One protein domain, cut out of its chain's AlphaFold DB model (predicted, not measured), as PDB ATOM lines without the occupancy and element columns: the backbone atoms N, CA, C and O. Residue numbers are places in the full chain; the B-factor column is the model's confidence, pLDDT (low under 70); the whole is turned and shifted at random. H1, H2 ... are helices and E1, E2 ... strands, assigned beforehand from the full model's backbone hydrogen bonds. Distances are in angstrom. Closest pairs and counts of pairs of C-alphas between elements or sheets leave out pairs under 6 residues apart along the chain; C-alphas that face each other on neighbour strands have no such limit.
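What this domain is: This is residues 34 to 218 of the 449 residues of a protein of Planctomycetes bacterium (UniProt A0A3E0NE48). Two twisted sheets of four strands each stand face to face as a sandwich, with E1 E2 E7 E5 on one side and E6 E3 E8 E9 on the other. Its E1 and E9 edges come together, while the short helix H1 and much of a long stretch with no named element, residues 103 to 168, gather beyond the E5 edge. The printed part has 185 residues, with nine named strands and one named helix in the order E1 E2 E3 E4 E5 H1 E6 E7 E8 E9. Both sheets are antiparallel and the class is mostly strand, though only 74 residues are in named elements. The whole is compact, with a radius of gyration of the C-alphas of 15.6 A and spans of 42 by 39 by 31 A.

Where its parts are: Find C-alpha 34 at (9.484, -12.733, -23.649); from there E1 runs to residue 43 over 24.3 A and bends by 57 degrees at residue 39. E2, residues 53 to 62, covers 28.8 A, and E3, residues 68 to 74, covers 17.6 A. Next look for E4 at residues 88 to 92, E5 at 95 to 97 and H1 at 98 to 102. E6 takes residues 169 to 173 over 12.4 A. E7, residues 183 to 193, starts at (14.742, -14.939, -14.145) and covers 29.3 A. E8, residues 198 to 206, covers 26.1 A. E9, residues 209 to 217, covers 23.7 A, bends by 51 degrees at residue 214 and ends at (2.648, -19.737, -33.460).

How they stand to each other: Begin with the hairpin E1 and E2, where N 36 and O 58 are 2.9 A apart, within hydrogen-bond range. E2 and E7 are antiparallel neighbours, with N 57 and O 189 2.8 A apart, and E7 and the edge strand E5 are antiparallel neighbours too, with N 96 and O 188 2.8 A apart, both pairs within hydrogen-bond range. In the other sheet, look at N 172 and O 71 for E6 and E3, 2.8 A, N 203 and O 72 for E3 and E8, 2.9 A, and N 204 and O 211 for the hairpin E8 and E9, 2.7 A. The sheets' best planes are 9 degrees apart and their strands stand at 28 degrees. The closest C-alphas of E1 and E9, those of Glu 36 and Val 215, are 6.2 A apart. E4 pairs with no named strand, is near E6 and runs on into E5 at 33 degrees. H1 only grazes the sheet E1 E2 E7 E5, with its residues 98 to 101; its O i to N i+4 pair is within hydrogen-bond range. Residues 158 to 159 pair antiparallel with residues 170 to 171 of E6.

The domain as a whole: The two C-alphas farthest apart, those of Ser 46 and Gly 179, are 44.1 A apart. The printed part has no cut. The long links are E3 to E4, 13 residues, and H1 to E6, 66 residues. The mean pLDDT of the printed part is 75.0; 65 residues are under 70, among them residues 107 to 132 and 154 to 168.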
ATOM      1  N   LYS A  34       9.752 -12.337 -22.266       90.19
ATOM      2  CA  LYS A  34       9.484 -12.733 -23.649       90.19
ATOM      3  C   LYS A  34       8.820 -14.098 -23.711       90.19
ATOM      4  O   LYS A  34       9.057 -14.943 -22.848       90.19
ATOM      5  N   VAL A  35       8.013 -14.298 -24.747       92.06
ATOM      6  CA  VAL A  35       7.580 -15.628 -25.172       92.06
ATOM      7  C   VAL A  35       8.438 -16.044 -26.357       92.06
ATOM      8  O   VAL A  35       8.611 -15.271 -27.298       92.06
ATOM      9  N   GLU A  36       8.983 -17.248 -26.308       94.56
ATOM     10  CA  GLU A  36       9.752 -17.845 -27.396       94.56
ATOM     11  C   GLU A  36       9.315 -19.286 -27.652       94.56
ATOM     12  O   GLU A  36       8.536 -19.850 -26.891       94.56
ATOM     13  N   LEU A  37       9.776 -19.871 -28.754       95.19
ATOM     14  CA  LEU A  37       9.555 -21.284 -29.023       95.19
ATOM     15  C   LEU A  37      10.646 -22.118 -28.347       95.19
ATOM     16  O   LEU A  37      11.828 -21.883 -28.590       95.19
ATOM     17  N   ALA A  38      10.248 -23.120 -27.561       93.50
ATOM     18  CA  ALA A  38      11.170 -24.091 -26.970       93.50
ATOM     19  C   ALA A  38      11.833 -24.957 -28.055       93.50
ATOM     20  O   ALA A  38      13.009 -25.308 -27.977       93.50
ATOM     21  N   VAL A  39      11.054 -25.294 -29.087       92.75
ATOM     22  CA  VAL A  39      11.465 -26.060 -30.266       92.75
ATOM     23  C   VAL A  39      10.755 -25.525 -31.516       92.75
ATOM     24  O   VAL A  39       9.668 -24.953 -31.389       92.75
ATOM     25  N   PRO A  40      11.329 -25.694 -32.725       93.12
ATOM     26  CA  PRO A  40      10.625 -25.377 -33.966       93.12
ATOM     27  C   PRO A  40       9.274 -26.104 -34.044       93.12
ATOM     28  O   PRO A  40       9.199 -27.243 -33.578       93.12
ATOM     29  N   PRO A  41       8.226 -25.499 -34.634       93.75
ATOM     30  CA  PRO A  41       6.936 -26.163 -34.761       93.75
ATOM     31  C   PRO A  41       7.040 -27.412 -35.635       93.75
ATOM     32  O   PRO A  41       7.790 -27.426 -36.614       93.75
ATOM     33  N   VAL A  42       6.273 -28.448 -35.303       90.12
ATOM     34  CA  VAL A  42       6.318 -29.744 -35.998       90.12
ATOM     35  C   VAL A  42       4.917 -30.160 -36.424       90.12
ATOM     36  O   VAL A  42       3.984 -30.103 -35.628       90.12
ATOM     37  N   LEU A  43       4.767 -30.618 -37.669       89.69
ATOM     38  CA  LEU A  43       3.544 -31.273 -38.124       89.69
ATOM     39  C   LEU A  43       3.478 -32.694 -37.548       89.69
ATOM     40  O   LEU A  43       4.361 -33.521 -37.785       89.69
ATOM     41  N   LEU A  44       2.422 -32.991 -36.795       80.81
ATOM     42  CA  LEU A  44       2.225 -34.299 -36.184       80.81
ATOM     43  C   LEU A  44       1.789 -35.310 -37.250       80.81
ATOM     44  O   LEU A  44       0.731 -35.178 -37.860       80.81
ATOM     45  N   THR A  45       2.587 -36.354 -37.464       81.25
ATOM     46  CA  THR A  45       2.337 -37.379 -38.498       81.25
ATOM     47  C   THR A  45       1.682 -38.651 -37.959       81.25
ATOM     48  O   THR A  45       1.332 -39.548 -38.724       81.25
ATOM     49  N   SER A  46       1.518 -38.768 -36.640       75.88
ATOM     50  CA  SER A  46       0.954 -39.957 -35.998       75.88
ATOM     51  C   SER A  46       0.229 -39.613 -34.695       75.88
ATOM     52  O   SER A  46       0.414 -38.534 -34.136       75.88
ATOM     53  N   GLY A  47      -0.606 -40.538 -34.215       77.81
ATOM     54  CA  GLY A  47      -1.403 -40.358 -32.999       77.81
ATOM     55  C   GLY A  47      -2.750 -39.652 -33.231       77.81
ATOM     56  O   GLY A  47      -3.122 -39.377 -34.371       77.81
ATOM     57  N   PRO A  48      -3.515 -39.389 -32.157       75.81
ATOM     58  CA  PRO A  48      -4.857 -38.800 -32.245       75.81
ATOM     59  C   PRO A  48      -4.863 -37.343 -32.730       75.81
ATOM     60  O   PRO A  48      -5.905 -36.840 -33.132       75.81
ATOM     61  N   GLU A  49      -3.709 -36.679 -32.691       83.75
ATOM     62  CA  GLU A  49      -3.514 -35.285 -33.099       83.75
ATOM     63  C   GLU A  49      -2.860 -35.167 -34.493       83.75
ATOM     64  O   GLU A  49      -2.514 -34.063 -34.913       83.75
ATOM     65  N   ALA A  50      -2.686 -36.282 -35.219       79.88
ATOM     66  CA  ALA A  50      -2.067 -36.289 -36.543       79.88
ATOM     67  C   ALA A  50      -2.774 -35.335 -37.525       79.88
ATOM     68  O   ALA A  50      -4.001 -35.233 -37.528       79.88
ATOM     69  N   GLY A  51      -1.992 -34.650 -38.360       78.38
ATOM     70  CA  GLY A  51      -2.462 -33.610 -39.279       78.38
ATOM     71  C   GLY A  51      -2.533 -32.205 -38.668       78.38
ATOM     72  O   GLY A  51      -2.891 -31.270 -39.371       78.38
ATOM     73  N   ASN A  52      -2.178 -32.040 -37.389       87.50
ATOM     74  CA  ASN A  52      -2.094 -30.734 -36.730       87.50
ATOM     75  C   ASN A  52      -0.640 -30.348 -36.447       87.50
ATOM     76  O   ASN A  52       0.232 -31.205 -36.299       87.50
ATOM     77  N   TRP A  53      -0.395 -29.049 -36.320       92.50
ATOM     78  CA  TRP A  53       0.889 -28.494 -35.921       92.50
ATOM     79  C   TRP A  53       1.012 -28.414 -34.404       92.50
ATOM     80  O   TRP A  53       0.089 -27.988 -33.709       92.50
ATOM     81  N   GLU A  54       2.180 -28.797 -33.901       93.12
ATOM     82  CA  GLU A  54       2.574 -28.677 -32.504       93.12
ATOM     83  C   GLU A  54       3.466 -27.448 -32.306       93.12
ATOM     84  O   GLU A  54       4.473 -27.272 -32.995       93.12
ATOM     85  N   TYR A  55       3.104 -26.625 -31.324       94.56
ATOM     86  CA  TYR A  55       3.836 -25.439 -30.895       94.56
ATOM     87  C   TYR A  55       4.154 -25.546 -29.410       94.56
ATOM     88  O   TYR A  55       3.257 -25.783 -28.598       94.56
ATOM     89  N   ILE A  56       5.416 -25.319 -29.051       94.81
ATOM     90  CA  ILE A  56       5.873 -25.336 -27.661       94.81
ATOM     91  C   ILE A  56       6.400 -23.951 -27.317       94.81
ATOM     92  O   ILE A  56       7.461 -23.554 -27.793       94.81
ATOM     93  N   PHE A  57       5.645 -23.213 -26.513       95.06
ATOM     94  CA  PHE A  57       5.980 -21.858 -26.098       95.06
ATOM     95  C   PHE A  57       6.627 -21.859 -24.724       95.06
ATOM     96  O   PHE A  57       6.051 -22.404 -23.789       95.06
ATOM     97  N   ASP A  58       7.747 -21.165 -24.585       94.75
ATOM     98  CA  ASP A  58       8.363 -20.844 -23.309       94.75
ATOM     99  C   ASP A  58       8.146 -19.375 -22.968       94.75
ATOM    100  O   ASP A  58       8.396 -18.483 -23.777       94.75
ATOM    101  N   LEU A  59       7.720 -19.118 -21.737       92.25
ATOM    102  CA  LEU A  59       7.731 -17.792 -21.141       92.25
ATOM    103  C   LEU A  59       9.008 -17.640 -20.319       92.25
ATOM    104  O   LEU A  59       9.202 -18.361 -19.340       92.25
ATOM    105  N   VAL A  60       9.851 -16.675 -20.676       91.38
ATOM    106  CA  VAL A  60      11.170 -16.471 -20.064       91.38
ATOM    107  C   VAL A  60      11.267 -15.071 -19.468       91.38
ATOM    108  O   VAL A  60      10.903 -14.086 -20.109       91.38
ATOM    109  N   GLY A  61      11.760 -14.983 -18.229       88.44
ATOM    110  CA  GLY A  61      12.097 -13.724 -17.556       88.44
ATOM    111  C   GLY A  61      13.603 -13.465 -17.545       88.44
ATOM    112  O   GLY A  61      14.398 -14.403 -17.522       88.44
ATOM    113  N   ASP A  62      14.023 -12.203 -17.514       82.44
ATOM    114  CA  ASP A  62      15.445 -11.811 -17.546       82.44
ATOM    115  C   ASP A  62      16.037 -11.422 -16.177       82.44
ATOM    116  O   ASP A  62      17.198 -11.026 -16.079       82.44
ATOM    117  N   GLY A  63      15.246 -11.500 -15.104       74.94
ATOM    118  CA  GLY A  63      15.679 -11.134 -13.758       74.94
ATOM    119  C   GLY A  63      15.717  -9.631 -13.468       74.94
ATOM    120  O   GLY A  63      16.185  -9.247 -12.394       74.94
ATOM    121  N   THR A  64      15.196  -8.763 -14.343       67.88
ATOM    122  CA  THR A  64      15.244  -7.294 -14.162       67.88
ATOM    123  C   THR A  64      14.110  -6.704 -13.312       67.88
ATOM    124  O   THR A  64      13.962  -5.488 -13.205       67.88
ATOM    125  N   GLY A  65      13.345  -7.545 -12.612       59.31
ATOM    126  CA  GLY A  65      12.316  -7.117 -11.652       59.31
ATOM    127  C   GLY A  65      10.883  -7.230 -12.163       59.31
ATOM    128  O   GLY A  65       9.958  -6.804 -11.472       59.31
ATOM    129  N   SER A  66      10.687  -7.821 -13.341       62.66
ATOM    130  CA  SER A  66       9.385  -8.141 -13.918       62.66
ATOM    131  C   SER A  66       8.601  -9.088 -12.994       62.66
ATOM    132  O   SER A  66       8.973 -10.234 -12.748       62.66
ATOM    133  N   ARG A  67       7.500  -8.571 -12.436       77.81
ATOM    134  CA  ARG A  67       6.543  -9.323 -11.612       77.81
ATOM    135  C   ARG A  67       5.367  -9.726 -12.480       77.81
ATOM    136  O   ARG A  67       4.473  -8.907 -12.686       77.81
ATOM    137  N   LEU A  68       5.395 -10.934 -13.016       81.25
ATOM    138  CA  LEU A  68       4.360 -11.413 -13.920       81.25
ATOM    139  C   LEU A  68       3.019 -11.600 -13.198       81.25
ATOM    140  O   LEU A  68       2.933 -12.400 -12.275       81.25
ATOM    141  N   ASP A  69       1.982 -10.894 -13.652       81.31
ATOM    142  CA  ASP A  69       0.592 -11.124 -13.234       81.31
ATOM    143  C   ASP A  69      -0.125 -12.007 -14.259       81.31
ATOM    144  O   ASP A  69      -0.696 -13.041 -13.916       81.31
ATOM    145  N   LYS A  70      -0.073 -11.625 -15.540       84.94
ATOM    146  CA  LYS A  70      -0.779 -12.317 -16.623       84.94
ATOM    147  C   LYS A  70       0.053 -12.349 -17.888       84.94
ATOM    148  O   LYS A  70       0.868 -11.460 -18.107       84.94
ATOM    149  N   TRP A  71      -0.203 -13.318 -18.750       86.69
ATOM    150  CA  TRP A  71       0.245 -13.256 -20.134       86.69
ATOM    151  C   TRP A  71      -0.808 -13.821 -21.077       86.69
ATOM    152  O   TRP A  71      -1.702 -14.558 -20.656       86.69
ATOM    153  N   TRP A  72      -0.713 -13.415 -22.335       88.62
ATOM    154  CA  TRP A  72      -1.632 -13.738 -23.405       88.62
ATOM    155  C   TRP A  72      -0.865 -14.155 -24.646       88.62
ATOM    156  O   TRP A  72       0.200 -13.606 -24.937       88.62
ATOM    157  N   LEU A  73      -1.464 -15.073 -25.392       88.25
ATOM    158  CA  LEU A  73      -1.211 -15.256 -26.816       88.25
ATOM    159  C   LEU A  73      -2.444 -14.774 -27.570       88.25
ATOM    160  O   LEU A  73      -3.549 -14.939 -27.056       88.25
ATOM    161  N   SER A  74      -2.260 -14.186 -28.748       85.38
ATOM    162  CA  SER A  74      -3.338 -13.665 -29.591       85.38
ATOM    163  C   SER A  74      -2.942 -13.653 -31.066       85.38
ATOM    164  O   SER A  74      -1.783 -13.867 -31.414       85.38
ATOM    165  N   GLY A  75      -3.905 -13.424 -31.959       79.69
ATOM    166  CA  GLY A  75      -3.662 -13.422 -33.410       79.69
ATOM    167  C   GLY A  75      -3.919 -14.765 -34.102       79.69
ATOM    168  O   GLY A  75      -3.459 -14.969 -35.224       79.69
ATOM    169  N   PHE A  76      -4.667 -15.666 -33.457       81.19
ATOM    170  CA  PHE A  76      -5.121 -16.922 -34.051       81.19
ATOM    171  C   PHE A  76      -6.468 -17.403 -33.503       81.19
ATOM    172  O   PHE A  76      -6.924 -16.933 -32.459       81.19
ATOM    173  N   ASP A  77      -7.105 -18.337 -34.217       78.62
ATOM    174  CA  ASP A  77      -8.387 -18.925 -33.819       78.62
ATOM    175  C   ASP A  77      -8.204 -20.035 -32.780       78.62
ATOM    176  O   ASP A  77      -8.122 -21.222 -33.074       78.62
ATOM    177  N   MET A  78      -8.195 -19.638 -31.514       78.44
ATOM    178  CA  MET A  78      -8.018 -20.559 -30.394       78.44
ATOM    179  C   MET A  78      -9.133 -21.595 -30.247       78.44
ATOM    180  O   MET A  78      -8.931 -22.583 -29.545       78.44
ATOM    181  N   SER A  79     -10.293 -21.400 -30.886       75.06
ATOM    182  CA  SER A  79     -11.367 -22.398 -30.845       75.06
ATOM    183  C   SER A  79     -10.987 -23.698 -31.564       75.06
ATOM    184  O   SER A  79     -11.582 -24.743 -31.300       75.06
ATOM    185  N   LEU A  80      -9.961 -23.649 -32.421       80.00
ATOM    186  CA  LEU A  80      -9.436 -24.784 -33.173       80.00
ATOM    187  C   LEU A  80      -8.309 -25.530 -32.448       80.00
ATOM    188  O   LEU A  80      -7.772 -26.497 -32.988       80.00
ATOM    189  N   ILE A  81      -7.933 -25.110 -31.235       84.50
ATOM    190  CA  ILE A  81      -6.928 -25.825 -30.448       84.50
ATOM    191  C   ILE A  81      -7.449 -27.229 -30.114       84.50
ATOM    192  O   ILE A  81      -8.510 -27.389 -29.508       84.50
ATOM    193  N   VAL A  82      -6.686 -28.252 -30.495       84.31
ATOM    194  CA  VAL A  82      -7.108 -29.661 -30.432       84.31
ATOM    195  C   VAL A  82      -6.833 -30.283 -29.062       84.31
ATOM    196  O   VAL A  82      -7.563 -31.163 -28.614       84.31
ATOM    197  N   ASN A  83      -5.813 -29.797 -28.357       81.31
ATOM    198  CA  ASN A  83      -5.369 -30.301 -27.056       81.31
ATOM    199  C   ASN A  83      -5.994 -29.546 -25.858       81.31
ATOM    200  O   ASN A  83      -5.333 -29.335 -24.835       81.31
ATOM    201  N   HIS A  84      -7.261 -29.134 -25.980       76.62
ATOM    202  CA  HIS A  84      -8.032 -28.485 -24.911       76.62
ATOM    203  C   HIS A  84      -8.602 -29.487 -23.888       76.62
ATOM    204  O   HIS A  84      -8.524 -30.706 -24.050       76.62
ATOM    205  N   VAL A  85      -9.207 -28.977 -22.811       69.00
ATOM    206  CA  VAL A  85      -9.822 -29.808 -21.762       69.00
ATOM    207  C   VAL A  85     -11.032 -30.577 -22.285       69.00
ATOM    208  O   VAL A  85     -11.980 -29.953 -22.762       69.00
ATOM    209  N   PRO A  86     -11.096 -31.911 -22.115       64.19
ATOM    210  CA  PRO A  86     -12.284 -32.673 -22.476       64.19
ATOM    211  C   PRO A  86     -13.557 -32.091 -21.841       64.19
ATOM    212  O   PRO A  86     -13.723 -32.100 -20.622       64.19
ATOM    213  N   GLY A  87     -14.468 -31.585 -22.676       65.50
ATOM    214  CA  GLY A  87     -15.734 -30.988 -22.237       65.50
ATOM    215  C   GLY A  87     -15.684 -29.497 -21.874       65.50
ATOM    216  O   GLY A  87     -16.737 -28.937 -21.573       65.50
ATOM    217  N   ASP A  88     -14.517 -28.853 -21.948       70.12
ATOM    218  CA  ASP A  88     -14.356 -27.400 -21.844       70.12
ATOM    219  C   ASP A  88     -13.420 -26.897 -22.963       70.12
ATOM    220  O   ASP A  88     -12.200 -26.830 -22.780       70.12
ATOM    221  N   PRO A  89     -13.978 -26.547 -24.141       61.62
ATOM    222  CA  PRO A  89     -13.193 -26.105 -25.293       61.62
ATOM    223  C   PRO A  89     -12.535 -24.740 -25.072       61.62
ATOM    224  O   PRO A  89     -11.792 -24.282 -25.933       61.62
ATOM    225  N   LEU A  90     -12.812 -24.070 -23.946       65.50
ATOM    226  CA  LEU A  90     -12.298 -22.740 -23.643       65.50
ATOM    227  C   LEU A  90     -11.107 -22.758 -22.676       65.50
ATOM    228  O   LEU A  90     -10.736 -21.729 -22.108       65.50
ATOM    229  N   SER A  91     -10.515 -23.929 -22.466       70.50
ATOM    230  CA  SER A  91      -9.560 -24.165 -21.396       70.50
ATOM    231  C   SER A  91      -8.428 -25.088 -21.866       70.50
ATOM    232  O   SER A  91      -8.649 -26.117 -22.500       70.50
ATOM    233  N   MET A  92      -7.197 -24.711 -21.530       76.31
ATOM    234  CA  MET A  92      -5.912 -25.329 -21.864       76.31
ATOM    235  C   MET A  92      -5.177 -25.876 -20.637       76.31
ATOM    236  O   MET A  92      -4.739 -25.158 -19.727       76.31
ATOM    237  N   GLN A  93      -4.940 -27.183 -20.631       70.31
ATOM    238  CA  GLN A  93      -4.249 -27.803 -19.511       70.31
ATOM    239  C   GLN A  93      -2.786 -28.167 -19.785       70.31
ATOM    240  O   GLN A  93      -2.059 -28.263 -18.812       70.31
ATOM    241  N   GLN A  94      -2.303 -28.283 -21.028       77.69
ATOM    242  CA  GLN A  94      -0.911 -28.684 -21.311       77.69
ATOM    243  C   GLN A  94       0.105 -27.554 -21.098       77.69
ATOM    244  O   GLN A  94       0.635 -26.964 -22.040       77.69
ATOM    245  N   LYS A  95       0.359 -27.249 -19.830       84.12
ATOM    246  CA  LYS A  95       1.330 -26.249 -19.410       84.12
ATOM    247  C   LYS A  95       2.122 -26.729 -18.208       84.12
ATOM    248  O   LYS A  95       1.616 -27.454 -17.353       84.12
ATOM    249  N   TRP A  96       3.343 -26.241 -18.124       85.75
ATOM    250  CA  TRP A  96       4.305 -26.582 -17.096       85.75
ATOM    251  C   TRP A  96       4.896 -25.306 -16.533       85.75
ATOM    252  O   TRP A  96       5.157 -24.356 -17.261       85.75
ATOM    253  N   ASP A  97       5.107 -25.289 -15.231       85.62
ATOM    254  CA  ASP A  97       5.826 -24.247 -14.518       85.62
ATOM    255  C   ASP A  97       6.619 -24.895 -13.378       85.62
ATOM    256  O   ASP A  97       6.635 -26.124 -13.219       85.62
ATOM    257  N   HIS A  98       7.268 -24.075 -12.553       83.94
ATOM    258  CA  HIS A  98       8.039 -24.568 -11.415       83.94
ATOM    259  C   HIS A  98       7.223 -25.476 -10.482       83.94
ATOM    260  O   HIS A  98       7.748 -26.471  -9.976       83.94
ATOM    261  N   ASN A  99       5.949 -25.148 -10.253       79.06
ATOM    262  CA  ASN A  99       5.079 -25.893  -9.351       79.06
ATOM    263  C   ASN A  99       4.656 -27.226  -9.976       79.06
ATOM    264  O   ASN A  99       4.778 -28.269  -9.331       79.06
ATOM    265  N   ALA A 100       4.236 -27.202 -11.244       78.75
ATOM    266  CA  ALA A 100       3.904 -28.398 -12.013       78.75
ATOM    267  C   ALA A 100       5.074 -29.393 -12.052       78.75
ATOM    268  O   ALA A 100       4.867 -30.596 -11.908       78.75
ATOM    269  N   ALA A 101       6.302 -28.890 -12.193       78.50
ATOM    270  CA  ALA A 101       7.474 -29.730 -12.376       78.50
ATOM    271  C   ALA A 101       8.073 -30.283 -11.066       78.50
ATOM    272  O   ALA A 101       8.608 -31.391 -11.067       78.50
ATOM    273  N   ASN A 102       8.001 -29.549  -9.944       75.44
ATOM    274  CA  ASN A 102       8.738 -29.913  -8.723       75.44
ATOM    275  C   ASN A 102       7.889 -30.511  -7.595       75.44
ATOM    276  O   ASN A 102       8.437 -31.288  -6.809       75.44
ATOM    277  N   GLN A 103       6.601 -30.159  -7.470       71.50
ATOM    278  CA  GLN A 103       5.681 -30.707  -6.456       71.50
ATOM    279  C   GLN A 103       4.273 -30.096  -6.602       71.50
ATOM    280  O   GLN A 103       3.853 -29.297  -5.764       71.50
ATOM    281  N   PRO A 104       3.500 -30.474  -7.635       68.38
ATOM    282  CA  PRO A 104       2.158 -29.943  -7.796       68.38
ATOM    283  C   PRO A 104       1.301 -30.394  -6.612       68.38
ATOM    284  O   PRO A 104       1.110 -31.601  -6.382       68.38
ATOM    285  N   ASP A 105       0.780 -29.416  -5.872       68.25
ATOM    286  CA  ASP A 105      -0.195 -29.646  -4.809       68.25
ATOM    287  C   ASP A 105      -1.332 -30.522  -5.371       68.25
ATOM    288  O   ASP A 105      -1.785 -30.260  -6.493       68.25
ATOM    289  N   PRO A 106      -1.811 -31.564  -4.661       70.06
ATOM    290  CA  PRO A 106      -2.787 -32.510  -5.211       70.06
ATOM    291  C   PRO A 106      -4.021 -31.843  -5.833       70.06
ATOM    292  O   PRO A 106      -4.549 -32.323  -6.831       70.06
ATOM    293  N   TRP A 107      -4.436 -30.700  -5.284       68.12
ATOM    294  CA  TRP A 107      -5.587 -29.915  -5.732       68.12
ATOM    295  C   TRP A 107      -5.339 -29.125  -7.028       68.12
ATOM    296  O   TRP A 107      -6.294 -28.788  -7.717       68.12
ATOM    297  N   HIS A 108      -4.081 -28.832  -7.375       66.50
ATOM    298  CA  HIS A 108      -3.712 -28.082  -8.584       66.50
ATOM    299  C   HIS A 108      -3.373 -28.989  -9.774       66.50
ATOM    300  O   HIS A 108      -3.332 -28.517 -10.907       66.50
ATOM    301  N   ARG A 109      -3.177 -30.296  -9.556       66.38
ATOM    302  CA  ARG A 109      -2.806 -31.257 -10.614       66.38
ATOM    303  C   ARG A 109      -3.785 -31.287 -11.785       66.38
ATOM    304  O   ARG A 109      -3.353 -31.334 -12.931       66.38
ATOM    305  N   ALA A 110      -5.084 -31.174 -11.505       63.22
ATOM    306  CA  ALA A 110      -6.123 -31.124 -12.534       63.22
ATOM    307  C   ALA A 110      -6.004 -29.904 -13.470       63.22
ATOM    308  O   ALA A 110      -6.612 -29.885 -14.529       63.22
ATOM    309  N   SER A 111      -5.220 -28.887 -13.102       65.50
ATOM    310  CA  SER A 111      -5.059 -27.665 -13.895       65.50
ATOM    311  C   SER A 111      -3.883 -27.719 -14.883       65.50
ATOM    312  O   SER A 111      -3.795 -26.838 -15.735       65.50
ATOM    313  N   TYR A 112      -3.008 -28.733 -14.808       69.06
ATOM    314  CA  TYR A 112      -1.785 -28.867 -15.629       69.06
ATOM    315  C   TYR A 112      -1.824 -30.009 -16.666       69.06
ATOM    316  O   TYR A 112      -0.842 -30.236 -17.362       69.06
ATOM    317  N   GLY A 113      -2.942 -30.733 -16.801       60.16
ATOM    318  CA  GLY A 113      -3.294 -31.453 -18.045       60.16
ATOM    319  C   GLY A 113      -2.556 -32.725 -18.394       60.16
ATOM    320  O   GLY A 113      -3.049 -33.491 -19.211       60.16
ATOM    321  N   SER A 114      -1.429 -32.998 -17.751       58.34
ATOM    322  CA  SER A 114      -0.689 -34.249 -17.904       58.34
ATOM    323  C   SER A 114      -1.169 -35.341 -16.926       58.34
ATOM    324  O   SER A 114      -0.424 -36.263 -16.616       58.34
ATOM    325  N   TYR A 115      -2.379 -35.234 -16.360       52.41
ATOM    326  CA  TYR A 115      -2.834 -36.088 -15.252       52.41
ATOM    327  C   TYR A 115      -3.945 -37.074 -15.634       52.41
ATOM    328  O   TYR A 115      -4.877 -36.746 -16.368       52.41
ATOM    329  N   SER A 116      -3.888 -38.257 -15.015       48.56
ATOM    330  CA  SER A 116      -4.997 -39.202 -14.899       48.56
ATOM    331  C   SER A 116      -4.786 -40.125 -13.706       48.56
ATOM    332  O   SER A 116      -3.673 -40.592 -13.516       48.56
ATOM    333  N   ASP A 117      -5.873 -40.448 -13.005       46.59
ATOM    334  CA  ASP A 117      -6.224 -41.856 -12.753       46.59
ATOM    335  C   ASP A 117      -7.750 -42.077 -12.677       46.59
ATOM    336  O   ASP A 117      -8.175 -43.205 -12.884       46.59
ATOM    337  N   ASP A 118      -8.582 -41.030 -12.546       54.97
ATOM    338  CA  ASP A 118     -10.023 -41.019 -12.909       54.97
ATOM    339  C   ASP A 118     -10.726 -39.687 -12.586       54.97
ATOM    340  O   ASP A 118     -11.761 -39.635 -11.918       54.97
ATOM    341  N   GLY A 119     -10.220 -38.574 -13.110       50.34
ATOM    342  CA  GLY A 119     -10.835 -37.290 -12.787       50.34
ATOM    343  C   GLY A 119     -10.826 -36.172 -13.822       50.34
ATOM    344  O   GLY A 119     -10.899 -35.034 -13.386       50.34
ATOM    345  N   VAL A 120     -10.769 -36.318 -15.149       51.72
ATOM    346  CA  VAL A 120     -11.123 -37.400 -16.083       51.72
ATOM    347  C   VAL A 120     -10.595 -36.932 -17.464       51.72
ATOM    348  O   VAL A 120     -10.897 -35.815 -17.861       51.72
ATOM    349  N   ASN A 121      -9.913 -37.730 -18.284       52.16
ATOM    350  CA  ASN A 121      -8.456 -37.620 -18.482       52.16
ATOM    351  C   ASN A 121      -8.105 -37.015 -19.868       52.16
ATOM    352  O   ASN A 121      -8.899 -37.174 -20.793       52.16
ATOM    353  N   TRP A 122      -6.874 -36.508 -20.054       50.00
ATOM    354  CA  TRP A 122      -6.095 -36.702 -21.295       50.00
ATOM    355  C   TRP A 122      -4.808 -37.464 -20.932       50.00
ATOM    356  O   TRP A 122      -4.153 -37.132 -19.946       50.00
ATOM    357  N   LEU A 123      -4.500 -38.539 -21.668       52.06
ATOM    358  CA  LEU A 123      -3.391 -39.466 -21.403       52.06
ATOM    359  C   LEU A 123      -2.262 -39.243 -22.415       52.06
ATOM    360  O   LEU A 123      -2.477 -39.413 -23.613       52.06
ATOM    361  N   LEU A 124      -1.049 -38.979 -21.923       49.44
ATOM    362  CA  LEU A 124       0.165 -39.353 -22.651       49.44
ATOM    363  C   LEU A 124       0.254 -40.883 -22.634       49.44
ATOM    364  O   LEU A 124       0.214 -41.494 -21.560       49.44
ATOM    365  N   ASP A 125       0.312 -41.503 -23.814       50.56
ATOM    366  CA  ASP A 125       0.344 -42.961 -23.935       50.56
ATOM    367  C   ASP A 125       1.514 -43.536 -23.120       50.56
ATOM    368  O   ASP A 125       2.658 -43.106 -23.256       50.56
ATOM    369  N   GLY A 126       1.210 -44.472 -22.219       52.66
ATOM    370  CA  GLY A 126       2.194 -45.099 -21.331       52.66
ATOM    371  C   GLY A 126       2.544 -44.363 -20.027       52.66
ATOM    372  O   GLY A 126       3.296 -44.937 -19.241       52.66
ATOM    373  N   HIS A 127       1.991 -43.173 -19.742       52.41
ATOM    374  CA  HIS A 127       2.403 -42.341 -18.591       52.41
ATOM    375  C   HIS A 127       1.240 -41.804 -17.719       52.41
ATOM    376  O   HIS A 127       1.076 -40.590 -17.566       52.41
ATOM    377  N   PRO A 128       0.400 -42.674 -17.121       55.91
ATOM    378  CA  PRO A 128      -0.690 -42.236 -16.250       55.91
ATOM    379  C   PRO A 128      -0.161 -41.572 -14.966       55.91
ATOM    380  O   PRO A 128       0.649 -42.142 -14.237       55.91
ATOM    381  N   GLY A 129      -0.633 -40.353 -14.691       56.34
ATOM    382  CA  GLY A 129      -0.352 -39.623 -13.450       56.34
ATOM    383  C   GLY A 129       0.967 -38.840 -13.420       56.34
ATOM    384  O   GLY A 129       1.261 -38.211 -12.397       56.34
ATOM    385  N   GLU A 130       1.739 -38.836 -14.509       60.69
ATOM    386  CA  GLU A 130       3.031 -38.150 -14.600       60.69
ATOM    387  C   GLU A 130       2.899 -36.772 -15.269       60.69
ATOM    388  O   GLU A 130       2.465 -36.657 -16.412       60.69
ATOM    389  N   ILE A 131       3.350 -35.707 -14.591       67.75
ATOM    390  CA  ILE A 131       3.544 -34.401 -15.240       67.75
ATOM    391  C   ILE A 131       4.864 -34.439 -16.007       67.75
ATOM    392  O   ILE A 131       5.901 -33.989 -15.523       67.75
ATOM    393  N   LEU A 132       4.822 -35.034 -17.197       69.19
ATOM    394  CA  LEU A 132       5.970 -35.088 -18.089       69.19
ATOM    395  C   LEU A 132       6.028 -33.829 -18.938       69.19
ATOM    396  O   LEU A 132       5.124 -33.557 -19.723       69.19
ATOM    397  N   ASN A 133       7.119 -33.094 -18.775       80.81
ATOM    398  CA  ASN A 133       7.611 -32.178 -19.783       80.81
ATOM    399  C   ASN A 133       8.844 -32.829 -20.417       80.81
ATOM    400  O   ASN A 133       9.831 -33.083 -19.731       80.81
ATOM    401  N   THR A 134       8.772 -33.148 -21.706       85.19
ATOM    402  CA  THR A 134       9.896 -33.731 -22.452       85.19
ATOM    403  C   THR A 134      10.878 -32.677 -22.964       85.19
ATOM    404  O   THR A 134      12.003 -33.032 -23.313       85.19
ATOM    405  N   TRP A 135      10.470 -31.406 -23.001       87.94
ATOM    406  CA  TRP A 135      11.265 -30.269 -23.470       87.94
ATOM    407  C   TRP A 135      12.157 -29.684 -22.377       87.94
ATOM    408  O   TRP A 135      13.276 -29.286 -22.677       87.94
ATOM    409  N   HIS A 136      11.688 -29.686 -21.124       89.50
ATOM    410  CA  HIS A 136      12.409 -29.106 -19.987       89.50
ATOM    411  C   HIS A 136      12.390 -30.005 -18.759       89.50
ATOM    412  O   HIS A 136      11.373 -30.598 -18.400       89.50
ATOM    413  N   ALA A 137      13.514 -30.047 -18.056       86.88
ATOM    414  CA  ALA A 137      13.643 -30.691 -16.767       86.88
ATOM    415  C   ALA A 137      13.106 -29.804 -15.623       86.88
ATOM    416  O   ALA A 137      13.186 -28.575 -15.684       86.88
ATOM    417  N   PRO A 138      12.637 -30.394 -14.503       84.75
ATOM    418  CA  PRO A 138      12.043 -29.622 -13.409       84.75
ATOM    419  C   PRO A 138      12.906 -28.511 -12.805       84.75
ATOM    420  O   PRO A 138      12.370 -27.510 -12.329       84.75
ATOM    421  N   TRP A 139      14.230 -28.670 -12.820       85.44
ATOM    422  CA  TRP A 139      15.169 -27.691 -12.268       85.44
ATOM    423  C   TRP A 139      15.420 -26.484 -13.184       85.44
ATOM    424  O   TRP A 139      16.093 -25.548 -12.759       85.44
ATOM    425  N   GLU A 140      14.934 -26.503 -14.429       89.38
ATOM    426  CA  GLU A 140      15.094 -25.391 -15.376       89.38
ATOM    427  C   GLU A 140      14.083 -24.269 -15.111       89.38
ATOM    428  O   GLU A 140      14.368 -23.101 -15.376       89.38
ATOM    429  N   TYR A 141      12.939 -24.605 -14.505       86.88
ATOM    430  CA  TYR A 141      11.925 -23.633 -14.118       86.88
ATOM    431  C   TYR A 141      12.359 -22.771 -12.932       86.88
ATOM    432  O   TYR A 141      12.616 -23.261 -11.827       86.88
ATOM    433  N   SER A 142      12.333 -21.462 -13.152       84.88
ATOM    434  CA  SER A 142      12.602 -20.423 -12.170       84.88
ATOM    435  C   SER A 142      11.659 -20.509 -10.971       84.88
ATOM    436  O   SER A 142      10.435 -20.446 -11.099       84.88
ATOM    437  N   GLY A 143      12.253 -20.623  -9.787       72.31
ATOM    438  CA  GLY A 143      11.563 -20.695  -8.507       72.31
ATOM    439  C   GLY A 143      12.500 -21.216  -7.422       72.31
ATOM    440  O   GLY A 143      13.297 -22.120  -7.645       72.31
ATOM    441  N   ASP A 144      12.435 -20.639  -6.231       60.97
ATOM    442  CA  ASP A 144      13.230 -21.016  -5.059       60.97
ATOM    443  C   ASP A 144      12.484 -22.025  -4.170       60.97
ATOM    444  O   ASP A 144      12.454 -21.861  -2.958       60.97
ATOM    445  N   GLY A 145      11.862 -23.070  -4.736       54.03
ATOM    446  CA  GLY A 145      11.351 -24.253  -4.012       54.03
ATOM    447  C   GLY A 145      10.321 -24.016  -2.889       54.03
ATOM    448  O   GLY A 145       9.847 -24.971  -2.274       54.03
ATOM    449  N   GLY A 146       9.975 -22.765  -2.592       56.12
ATOM    450  CA  GLY A 146       8.959 -22.361  -1.640       56.12
ATOM    451  C   GLY A 146       7.630 -22.192  -2.358       56.12
ATOM    452  O   GLY A 146       7.550 -21.546  -3.400       56.12
ATOM    453  N   SER A 147       6.554 -22.713  -1.770       54.09
ATOM    454  CA  SER A 147       5.192 -22.686  -2.326       54.09
ATOM    455  C   SER A 147       4.628 -21.281  -2.594       54.09
ATOM    456  O   SER A 147       3.491 -21.174  -3.031       54.09
ATOM    457  N   PHE A 148       5.386 -20.213  -2.317       56.34
ATOM    458  CA  PHE A 148       4.940 -18.827  -2.388       56.34
ATOM    459  C   PHE A 148       5.826 -17.910  -3.224       56.34
ATOM    460  O   PHE A 148       5.609 -16.712  -3.189       56.34
ATOM    461  N   THR A 149       6.814 -18.386  -3.961       57.66
ATOM    462  CA  THR A 149       7.811 -17.479  -4.565       57.66
ATOM    463  C   THR A 149       8.054 -17.718  -6.050       57.66
ATOM    464  O   THR A 149       8.592 -16.837  -6.715       57.66
ATOM    465  N   ALA A 150       7.565 -18.836  -6.587       62.50
ATOM    466  CA  ALA A 150       7.524 -19.099  -8.018       62.50
ATOM    467  C   ALA A 150       6.162 -18.697  -8.625       62.50
ATOM    468  O   ALA A 150       5.140 -18.818  -7.936       62.50
ATOM    469  N   PRO A 151       6.118 -18.249  -9.894       63.56
ATOM    470  CA  PRO A 151       4.863 -18.059 -10.610       63.56
ATOM    471  C   PRO A 151       4.125 -19.398 -10.712       63.56
ATOM    472  O   PRO A 151       4.736 -20.444 -10.931       63.56
ATOM    473  N   GLN A 152       2.810 -19.358 -10.501       72.19
ATOM    474  CA  GLN A 152       1.946 -20.538 -10.543       72.19
ATOM    475  C   GLN A 152       0.776 -20.262 -11.474       72.19
ATOM    476  O   GLN A 152      -0.100 -19.455 -11.146       72.19
ATOM    477  N   PHE A 153       0.739 -20.935 -12.615       72.06
ATOM    478  CA  PHE A 153      -0.332 -20.798 -13.593       72.06
ATOM    479  C   PHE A 153      -1.384 -21.870 -13.339       72.06
ATOM    480  O   PHE A 153      -1.554 -22.802 -14.110       72.06
ATOM    481  N   ILE A 154      -2.100 -21.765 -12.223       59.25
ATOM    482  CA  ILE A 154      -3.083 -22.781 -11.817       59.25
ATOM    483  C   ILE A 154      -4.437 -22.657 -12.523       59.25
ATOM    484  O   ILE A 154      -5.292 -23.512 -12.336       59.25
ATOM    485  N   SER A 155      -4.691 -21.603 -13.305       62.56
ATOM    486  CA  SER A 155      -5.883 -21.577 -14.156       62.56
ATOM    487  C   SER A 155      -5.593 -22.342 -15.436       62.56
ATOM    488  O   SER A 155      -4.472 -22.324 -15.940       62.56
ATOM    489  N   ALA A 156      -6.595 -22.993 -16.013       55.75
ATOM    490  CA  ALA A 156      -6.450 -23.680 -17.289       55.75
ATOM    491  C   ALA A 156      -6.240 -22.719 -18.480       55.75
ATOM    492  O   ALA A 156      -6.407 -23.079 -19.624       55.75
ATOM    493  N   GLY A 157      -5.874 -21.465 -18.242       58.59
ATOM    494  CA  GLY A 157      -6.017 -20.429 -19.242       58.59
ATOM    495  C   GLY A 157      -7.494 -20.197 -19.590       58.59
ATOM    496  O   GLY A 157      -8.308 -21.114 -19.598       58.59
ATOM    497  N   ALA A 158      -7.879 -18.949 -19.809       62.12
ATOM    498  CA  ALA A 158      -9.191 -18.667 -20.378       62.12
ATOM    499  C   ALA A 158      -8.988 -18.390 -21.862       62.12
ATOM    500  O   ALA A 158      -8.347 -17.397 -22.209       62.12
ATOM    501  N   ILE A 159      -9.532 -19.248 -22.723       62.25
ATOM    502  CA  ILE A 159      -9.833 -18.880 -24.102       62.25
ATOM    503  C   ILE A 159     -11.102 -18.043 -23.991       62.25
ATOM    504  O   ILE A 159     -12.201 -18.545 -23.758       62.25
ATOM    505  N   THR A 160     -10.936 -16.727 -23.989       54.78
ATOM    506  CA  THR A 160     -12.071 -15.838 -23.744       54.78
ATOM    507  C   THR A 160     -13.016 -15.835 -24.944       54.78
ATOM    508  O   THR A 160     -12.696 -15.305 -26.001       54.78
ATOM    509  N   GLY A 161     -14.215 -16.395 -24.766       48.31
ATOM    510  CA  GLY A 161     -15.380 -16.114 -25.600       48.31
ATOM    511  C   GLY A 161     -16.330 -15.160 -24.875       48.31
ATOM    512  O   GLY A 161     -17.133 -15.623 -24.076       48.31
ATOM    513  N   ASP A 162     -16.167 -13.847 -25.087       32.16
ATOM    514  CA  ASP A 162     -17.239 -12.856 -25.334       32.16
ATOM    515  C   ASP A 162     -16.748 -11.407 -25.118       32.16
ATOM    516  O   ASP A 162     -16.374 -11.013 -24.010       32.16
ATOM    517  N   GLY A 163     -16.880 -10.570 -26.159       35.28
ATOM    518  CA  GLY A 163     -17.339  -9.190 -25.957       35.28
ATOM    519  C   GLY A 163     -16.665  -8.030 -26.695       35.28
ATOM    520  O   GLY A 163     -17.285  -6.969 -26.748       35.28
ATOM    521  N   VAL A 164     -15.460  -8.139 -27.262       40.00
ATOM    522  CA  VAL A 164     -14.815  -6.991 -27.936       40.00
ATOM    523  C   VAL A 164     -13.953  -7.497 -29.089       40.00
ATOM    524  O   VAL A 164     -13.063  -8.298 -28.862       40.00
ATOM    525  N   THR A 165     -14.289  -7.061 -30.309       40.44
ATOM    526  CA  THR A 165     -13.509  -7.123 -31.562       40.44
ATOM    527  C   THR A 165     -12.189  -7.904 -31.504       40.44
ATOM    528  O   THR A 165     -11.250  -7.426 -30.878       40.44
ATOM    529  N   THR A 166     -12.146  -9.039 -32.213       42.75
ATOM    530  CA  THR A 166     -10.966  -9.688 -32.836       42.75
ATOM    531  C   THR A 166      -9.579  -9.117 -32.480       42.75
ATOM    532  O   THR A 166      -9.356  -7.931 -32.755       42.75
ATOM    533  N   PRO A 167      -8.602  -9.946 -32.052       50.59
ATOM    534  CA  PRO A 167      -8.595 -11.419 -31.976       50.59
ATOM    535  C   PRO A 167      -8.914 -11.966 -30.571       50.59
ATOM    536  O   PRO A 167      -8.851 -11.241 -29.585       50.59
ATOM    537  N   TYR A 168      -9.260 -13.255 -30.496       58.50
ATOM    538  CA  TYR A 168      -9.383 -14.005 -29.241       58.50
ATOM    539  C   TYR A 168      -8.031 -14.035 -28.514       58.50
ATOM    540  O   TYR A 168      -7.004 -14.227 -29.166       58.50
ATOM    541  N   ASP A 169      -8.039 -13.863 -27.187       71.12
ATOM    542  CA  ASP A 169      -6.836 -13.930 -26.354       71.12
ATOM    543  C   ASP A 169      -6.883 -15.174 -25.451       71.12
ATOM    544  O   ASP A 169      -7.864 -15.401 -24.726       71.12
ATOM    545  N   MET A 170      -5.794 -15.949 -25.443       78.56
ATOM    546  CA  MET A 170      -5.584 -17.061 -24.517       78.56
ATOM    547  C   MET A 170      -4.825 -16.523 -23.318       78.56
ATOM    548  O   MET A 170      -3.631 -16.259 -23.414       78.56
ATOM    549  N   GLN A 171      -5.517 -16.346 -22.197       83.88
ATOM    550  CA  GLN A 171      -4.959 -15.699 -21.013       83.88
ATOM    551  C   GLN A 171      -4.515 -16.706 -19.959       83.88
ATOM    552  O   GLN A 171      -5.344 -17.458 -19.460       83.88
ATOM    553  N   PHE A 172      -3.290 -16.577 -19.460       81.44
ATOM    554  CA  PHE A 172      -2.802 -17.274 -18.271       81.44
ATOM    555  C   PHE A 172      -2.545 -16.282 -17.138       81.44
ATOM    556  O   PHE A 172      -1.965 -15.219 -17.351       81.44
ATOM    557  N   GLN A 173      -2.972 -16.625 -15.921       80.50
ATOM    558  CA  GLN A 173      -2.792 -15.783 -14.739       80.50
ATOM    559  C   GLN A 173      -1.900 -16.478 -13.710       80.50
ATOM    560  O   GLN A 173      -2.131 -17.640 -13.377       80.50
ATOM    561  N   SER A 174      -0.919 -15.745 -13.183       77.00
ATOM    562  CA  SER A 174      -0.106 -16.165 -12.045       77.00
ATOM    563  C   SER A 174      -0.885 -15.982 -10.739       77.00
ATOM    564  O   SER A 174      -1.426 -14.910 -10.463       77.00
ATOM    565  N   GLN A 175      -0.940 -17.021  -9.906       68.62
ATOM    566  CA  GLN A 175      -1.581 -16.977  -8.585       68.62
ATOM    567  C   GLN A 175      -0.697 -16.317  -7.516       68.62
ATOM    568  O   GLN A 175      -1.206 -15.837  -6.500       68.62
ATOM    569  N   ILE A 176       0.622 -16.294  -7.720       66.00
ATOM    570  CA  ILE A 176       1.592 -15.912  -6.693       66.00
ATOM    571  C   ILE A 176       2.508 -14.807  -7.213       66.00
ATOM    572  O   ILE A 176       3.286 -14.994  -8.142       66.00
ATOM    573  N   ASN A 177       2.424 -13.650  -6.551       59.84
ATOM    574  CA  ASN A 177       3.079 -12.400  -6.939       59.84
ATOM    575  C   ASN A 177       4.046 -11.922  -5.846       59.84
ATOM    576  O   ASN A 177       3.991 -10.772  -5.399       59.84
ATOM    577  N   ASN A 178       4.918 -12.802  -5.355       55.28
ATOM    578  CA  ASN A 178       5.829 -12.457  -4.265       55.28
ATOM    579  C   ASN A 178       7.063 -11.717  -4.768       55.28
ATOM    580  O   ASN A 178       8.149 -12.268  -4.745       55.28
ATOM    581  N   GLY A 179       6.882 -10.457  -5.173       56.12
ATOM    582  CA  GLY A 179       7.843  -9.348  -5.057       56.12
ATOM    583  C   GLY A 179       9.225  -9.430  -5.730       56.12
ATOM    584  O   GLY A 179       9.818  -8.367  -5.945       56.12
ATOM    585  N   ASN A 180       9.714 -10.624  -6.048       66.69
ATOM    586  CA  ASN A 180      11.057 -10.957  -6.478       66.69
ATOM    587  C   ASN A 180      11.137 -10.924  -8.010       66.69
ATOM    588  O   ASN A 180      10.176 -11.305  -8.680       66.69
ATOM    589  N   PRO A 181      12.268 -10.470  -8.569       71.19
ATOM    590  CA  PRO A 181      12.541 -10.594  -9.992       71.19
ATOM    591  C   PRO A 181      12.463 -12.051 -10.453       71.19
ATOM    592  O   PRO A 181      13.071 -12.924  -9.835       71.19
ATOM    593  N   LEU A 182      11.751 -12.294 -11.552       75.75
ATOM    594  CA  LEU A 182      11.687 -13.601 -12.199       75.75
ATOM    595  C   LEU A 182      12.781 -13.692 -13.271       75.75
ATOM    596  O   LEU A 182      12.880 -12.809 -14.121       75.75
ATOM    597  N   SER A 183      13.615 -14.733 -13.220       84.25
ATOM    598  CA  SER A 183      14.742 -14.939 -14.145       84.25
ATOM    599  C   SER A 183      14.800 -16.386 -14.619       84.25
ATOM    600  O   SER A 183      14.788 -17.288 -13.788       84.25
ATOM    601  N   GLY A 184      14.961 -16.611 -15.919       88.25
ATOM    602  CA  GLY A 184      14.964 -17.940 -16.530       88.25
ATOM    603  C   GLY A 184      13.576 -18.381 -16.995       88.25
ATOM    604  O   GLY A 184      12.684 -17.552 -17.181       88.25
ATOM    605  N   LEU A 185      13.407 -19.688 -17.197       90.69
ATOM    606  CA  LEU A 185      12.171 -20.293 -17.692       90.69
ATOM    607  C   LEU A 185      11.062 -20.194 -16.639       90.69
ATOM    608  O   LEU A 185      11.218 -20.676 -15.523       90.69
ATOM    609  N   LEU A 186       9.939 -19.565 -16.968       88.56
ATOM    610  CA  LEU A 186       8.826 -19.342 -16.036       88.56
ATOM    611  C   LEU A 186       7.685 -20.325 -16.272       88.56
ATOM    612  O   LEU A 186       7.107 -20.832 -15.312       88.56
ATOM    613  N   ALA A 187       7.370 -20.582 -17.539       89.12
ATOM    614  CA  ALA A 187       6.368 -21.552 -17.950       89.12
ATOM    615  C   ALA A 187       6.662 -22.090 -19.348       89.12
ATOM    616  O   ALA A 187       7.290 -21.405 -20.149       89.12
ATOM    617  N   THR A 188       6.134 -23.275 -19.632       91.44
ATOM    618  CA  THR A 188       6.061 -23.872 -20.964       91.44
ATOM    619  C   THR A 188       4.609 -24.209 -21.267       91.44
ATOM    620  O   THR A 188       3.890 -24.680 -20.388       91.44
ATOM    621  N   LEU A 189       4.166 -23.990 -22.497       90.00
ATOM    622  CA  LEU A 189       2.820 -24.277 -22.979       90.00
ATOM    623  C   LEU A 189       2.914 -25.072 -24.279       90.00
ATOM    624  O   LEU A 189       3.599 -24.649 -25.205       90.00
ATOM    625  N   ARG A 190       2.169 -26.174 -24.376       90.19
ATOM    626  CA  ARG A 190       1.969 -26.901 -25.631       90.19
ATOM    627  C   ARG A 190       0.635 -26.512 -26.252       90.19
ATOM    628  O   ARG A 190      -0.407 -26.605 -25.606       90.19
ATOM    629  N   VAL A 191       0.660 -26.126 -27.519       90.06
ATOM    630  CA  VAL A 191      -0.525 -25.838 -28.332       90.06
ATOM    631  C   VAL A 191      -0.502 -26.752 -29.548       90.06
ATOM    632  O   VAL A 191       0.498 -26.804 -30.257       90.06
ATOM    633  N   VAL A 192      -1.604 -27.456 -29.789       90.12
ATOM    634  CA  VAL A 192      -1.816 -28.255 -30.998       90.12
ATOM    635  C   VAL A 192      -2.942 -27.628 -31.795       90.12
ATOM    636  O   VAL A 192      -4.037 -27.434 -31.269       90.12
ATOM    637  N   HIS A 193      -2.674 -27.290 -33.048       90.31
ATOM    638  CA  HIS A 193      -3.567 -26.457 -33.841       90.31
ATOM    639  C   HIS A 193      -3.509 -26.837 -35.330       90.31
ATOM    640  O   HIS A 193      -2.424 -27.157 -35.813       90.31
ATOM    641  N   PRO A 194      -4.624 -26.785 -36.084       87.62
ATOM    642  CA  PRO A 194      -4.622 -27.142 -37.506       87.62
ATOM    643  C   PRO A 194      -3.807 -26.172 -38.372       87.62
ATOM    644  O   PRO A 194      -3.160 -26.587 -39.327       87.62
ATOM    645  N   ASN A 195      -3.802 -24.878 -38.034       87.31
ATOM    646  CA  ASN A 195      -3.047 -23.884 -38.800       87.31
ATOM    647  C   ASN A 195      -1.529 -24.076 -38.698       87.31
ATOM    648  O   ASN A 195      -0.995 -24.326 -37.611       87.31
ATOM    649  N   ALA A 196      -0.864 -23.866 -39.833       83.38
ATOM    650  CA  ALA A 196       0.585 -23.868 -39.979       83.38
ATOM    651  C   ALA A 196       1.269 -22.666 -39.293       83.38
ATOM    652  O   ALA A 196       0.593 -21.699 -38.916       83.38
ATOM    653  N   PRO A 197       2.605 -22.713 -39.113       87.25
ATOM    654  CA  PRO A 197       3.330 -21.678 -38.399       87.25
ATOM    655  C   PRO A 197       3.220 -20.317 -39.082       87.25
ATOM    656  O   PRO A 197       3.525 -20.160 -40.260       87.25
ATOM    657  N   GLY A 198       2.843 -19.311 -38.304       86.00
ATOM    658  CA  GLY A 198       2.765 -17.916 -38.713       86.00
ATOM    659  C   GLY A 198       3.058 -16.989 -37.540       86.00
ATOM    660  O   GLY A 198       3.334 -17.432 -36.423       86.00
ATOM    661  N   THR A 199       3.032 -15.681 -37.781       88.88
ATOM    662  CA  THR A 199       3.284 -14.696 -36.726       88.88
ATOM    663  C   THR A 199       2.032 -14.489 -35.884       88.88
ATOM    664  O   THR A 199       0.992 -14.081 -36.398       88.88
ATOM    665  N   ILE A 200       2.156 -14.735 -34.584       88.44
ATOM    666  CA  ILE A 200       1.155 -14.403 -33.571       88.44
ATOM    667  C   ILE A 200       1.739 -13.371 -32.603       88.44
ATOM    668  O   ILE A 200       2.950 -13.136 -32.573       88.44
ATOM    669  N   GLN A 201       0.881 -12.771 -31.790       89.94
ATOM    670  CA  GLN A 201       1.280 -11.786 -30.794       89.94
ATOM    671  C   GLN A 201       1.272 -12.414 -29.405       89.94
ATOM    672  O   GLN A 201       0.423 -13.247 -29.081       89.94
ATOM    673  N   TYR A 202       2.201 -11.981 -28.560       90.56
ATOM    674  CA  TYR A 202       2.129 -12.217 -27.128       90.56
ATOM    675  C   TYR A 202       2.072 -10.896 -26.370       90.56
ATOM    676  O   TYR A 202       2.631  -9.876 -26.784       90.56
ATOM    677  N   ARG A 203       1.431 -10.943 -25.206       88.94
ATOM    678  CA  ARG A 203       1.449  -9.873 -24.213       88.94
ATOM    679  C   ARG A 203       1.753 -10.466 -22.849       88.94
ATOM    680  O   ARG A 203       1.207 -11.499 -22.502       88.94
ATOM    681  N   ALA A 204       2.563  -9.810 -22.038       87.38
ATOM    682  CA  ALA A 204       2.793 -10.159 -20.644       87.38
ATOM    683  C   ALA A 204       2.580  -8.916 -19.775       87.38
ATOM    684  O   ALA A 204       3.313  -7.935 -19.872       87.38
ATOM    685  N   HIS A 205       1.559  -8.952 -18.924       85.12
ATOM    686  CA  HIS A 205       1.284  -7.910 -17.950       85.12
ATOM    687  C   HIS A 205       2.061  -8.173 -16.670       85.12
ATOM    688  O   HIS A 205       1.958  -9.235 -16.046       85.12
ATOM    689  N   THR A 206       2.796  -7.154 -16.245       82.25
ATOM    690  CA  THR A 206       3.473  -7.127 -14.959       82.25
ATOM    691  C   THR A 206       3.033  -5.934 -14.135       82.25
ATOM    692  O   THR A 206       2.566  -4.925 -14.659       82.25
ATOM    693  N   PHE A 207       3.327  -5.976 -12.839       78.12
ATOM    694  CA  PHE A 207       3.155  -4.811 -11.967       78.12
ATOM    695  C   PHE A 207       4.037  -3.606 -12.344       78.12
ATOM    696  O   PHE A 207       3.847  -2.527 -11.784       78.12
ATOM    697  N   LEU A 208       5.011  -3.778 -13.245       79.06
ATOM    698  CA  LEU A 208       5.881  -2.706 -13.738       79.06
ATOM    699  C   LEU A 208       5.478  -2.195 -15.133       79.06
ATOM    700  O   LEU A 208       6.007  -1.176 -15.574       79.06
ATOM    701  N   GLY A 209       4.553  -2.873 -15.816       82.94
ATOM    702  CA  GLY A 209       4.121  -2.534 -17.170       82.94
ATOM    703  C   GLY A 209       3.768  -3.752 -18.019       82.94
ATOM    704  O   GLY A 209       3.921  -4.897 -17.588       82.94
ATOM    705  N   ASP A 210       3.295  -3.475 -19.230       85.44
ATOM    706  CA  ASP A 210       3.026  -4.475 -20.260       85.44
ATOM    707  C   ASP A 210       4.251  -4.681 -21.152       85.44
ATOM    708  O   ASP A 210       4.870  -3.712 -21.593       85.44
ATOM    709  N   TYR A 211       4.540  -5.938 -21.462       86.69
ATOM    710  CA  TYR A 211       5.494  -6.355 -22.483       86.69
ATOM    711  C   TYR A 211       4.716  -6.989 -23.622       86.69
ATOM    712  O   TYR A 211       3.805  -7.772 -23.373       86.69
ATOM    713  N   ASN A 212       5.042  -6.643 -24.859       89.69
ATOM    714  CA  ASN A 212       4.398  -7.213 -26.034       89.69
ATOM    715  C   ASN A 212       5.476  -7.574 -27.044       89.69
ATOM    716  O   ASN A 212       6.504  -6.897 -27.114       89.69
ATOM    717  N   GLY A 213       5.213  -8.585 -27.852       90.06
ATOM    718  CA  GLY A 213       6.077  -8.936 -28.960       90.06
ATOM    719  C   GLY A 213       5.418  -9.951 -29.870       90.06
ATOM    720  O   GLY A 213       4.276 -10.357 -29.655       90.06
ATOM    721  N   ASP A 214       6.179 -10.358 -30.873       91.69
ATOM    722  CA  ASP A 214       5.754 -11.345 -31.847       91.69
ATOM    723  C   ASP A 214       6.456 -12.675 -31.567       91.69
ATOM    724  O   ASP A 214       7.618 -12.709 -31.152       91.69
ATOM    725  N   VAL A 215       5.753 -13.776 -31.808       92.56
ATOM    726  CA  VAL A 215       6.307 -15.130 -31.745       92.56
ATOM    727  C   VAL A 215       5.725 -15.967 -32.881       92.56
ATOM    728  O   VAL A 215       4.636 -15.689 -33.384       92.56
ATOM    729  N   ILE A 216       6.465 -16.980 -33.323       91.75
ATOM    730  CA  ILE A 216       5.940 -17.955 -34.280       91.75
ATOM    731  C   ILE A 216       4.945 -18.846 -33.534       91.75
ATOM    732  O   ILE A 216       5.303 -19.472 -32.542       91.75
ATOM    733  N   GLY A 217       3.713 -18.911 -34.016       89.81
ATOM    734  CA  GLY A 217       2.648 -19.737 -33.460       89.81
ATOM    735  C   GLY A 217       1.667 -20.176 -34.540       89.81
ATOM    736  O   GLY A 217       2.003 -20.086 -35.720       89.81
ATOM    737  N   PRO A 218       0.463 -20.639 -34.171       84.62
ATOM    738  CA  PRO A 218      -0.573 -21.029 -35.123       84.62
ATOM    739  C   PRO A 218      -1.176 -19.798 -35.794       84.62
ATOM    740  O   PRO A 218      -2.323 -19.457 -35.553       84.62
TER     741      PRO A 218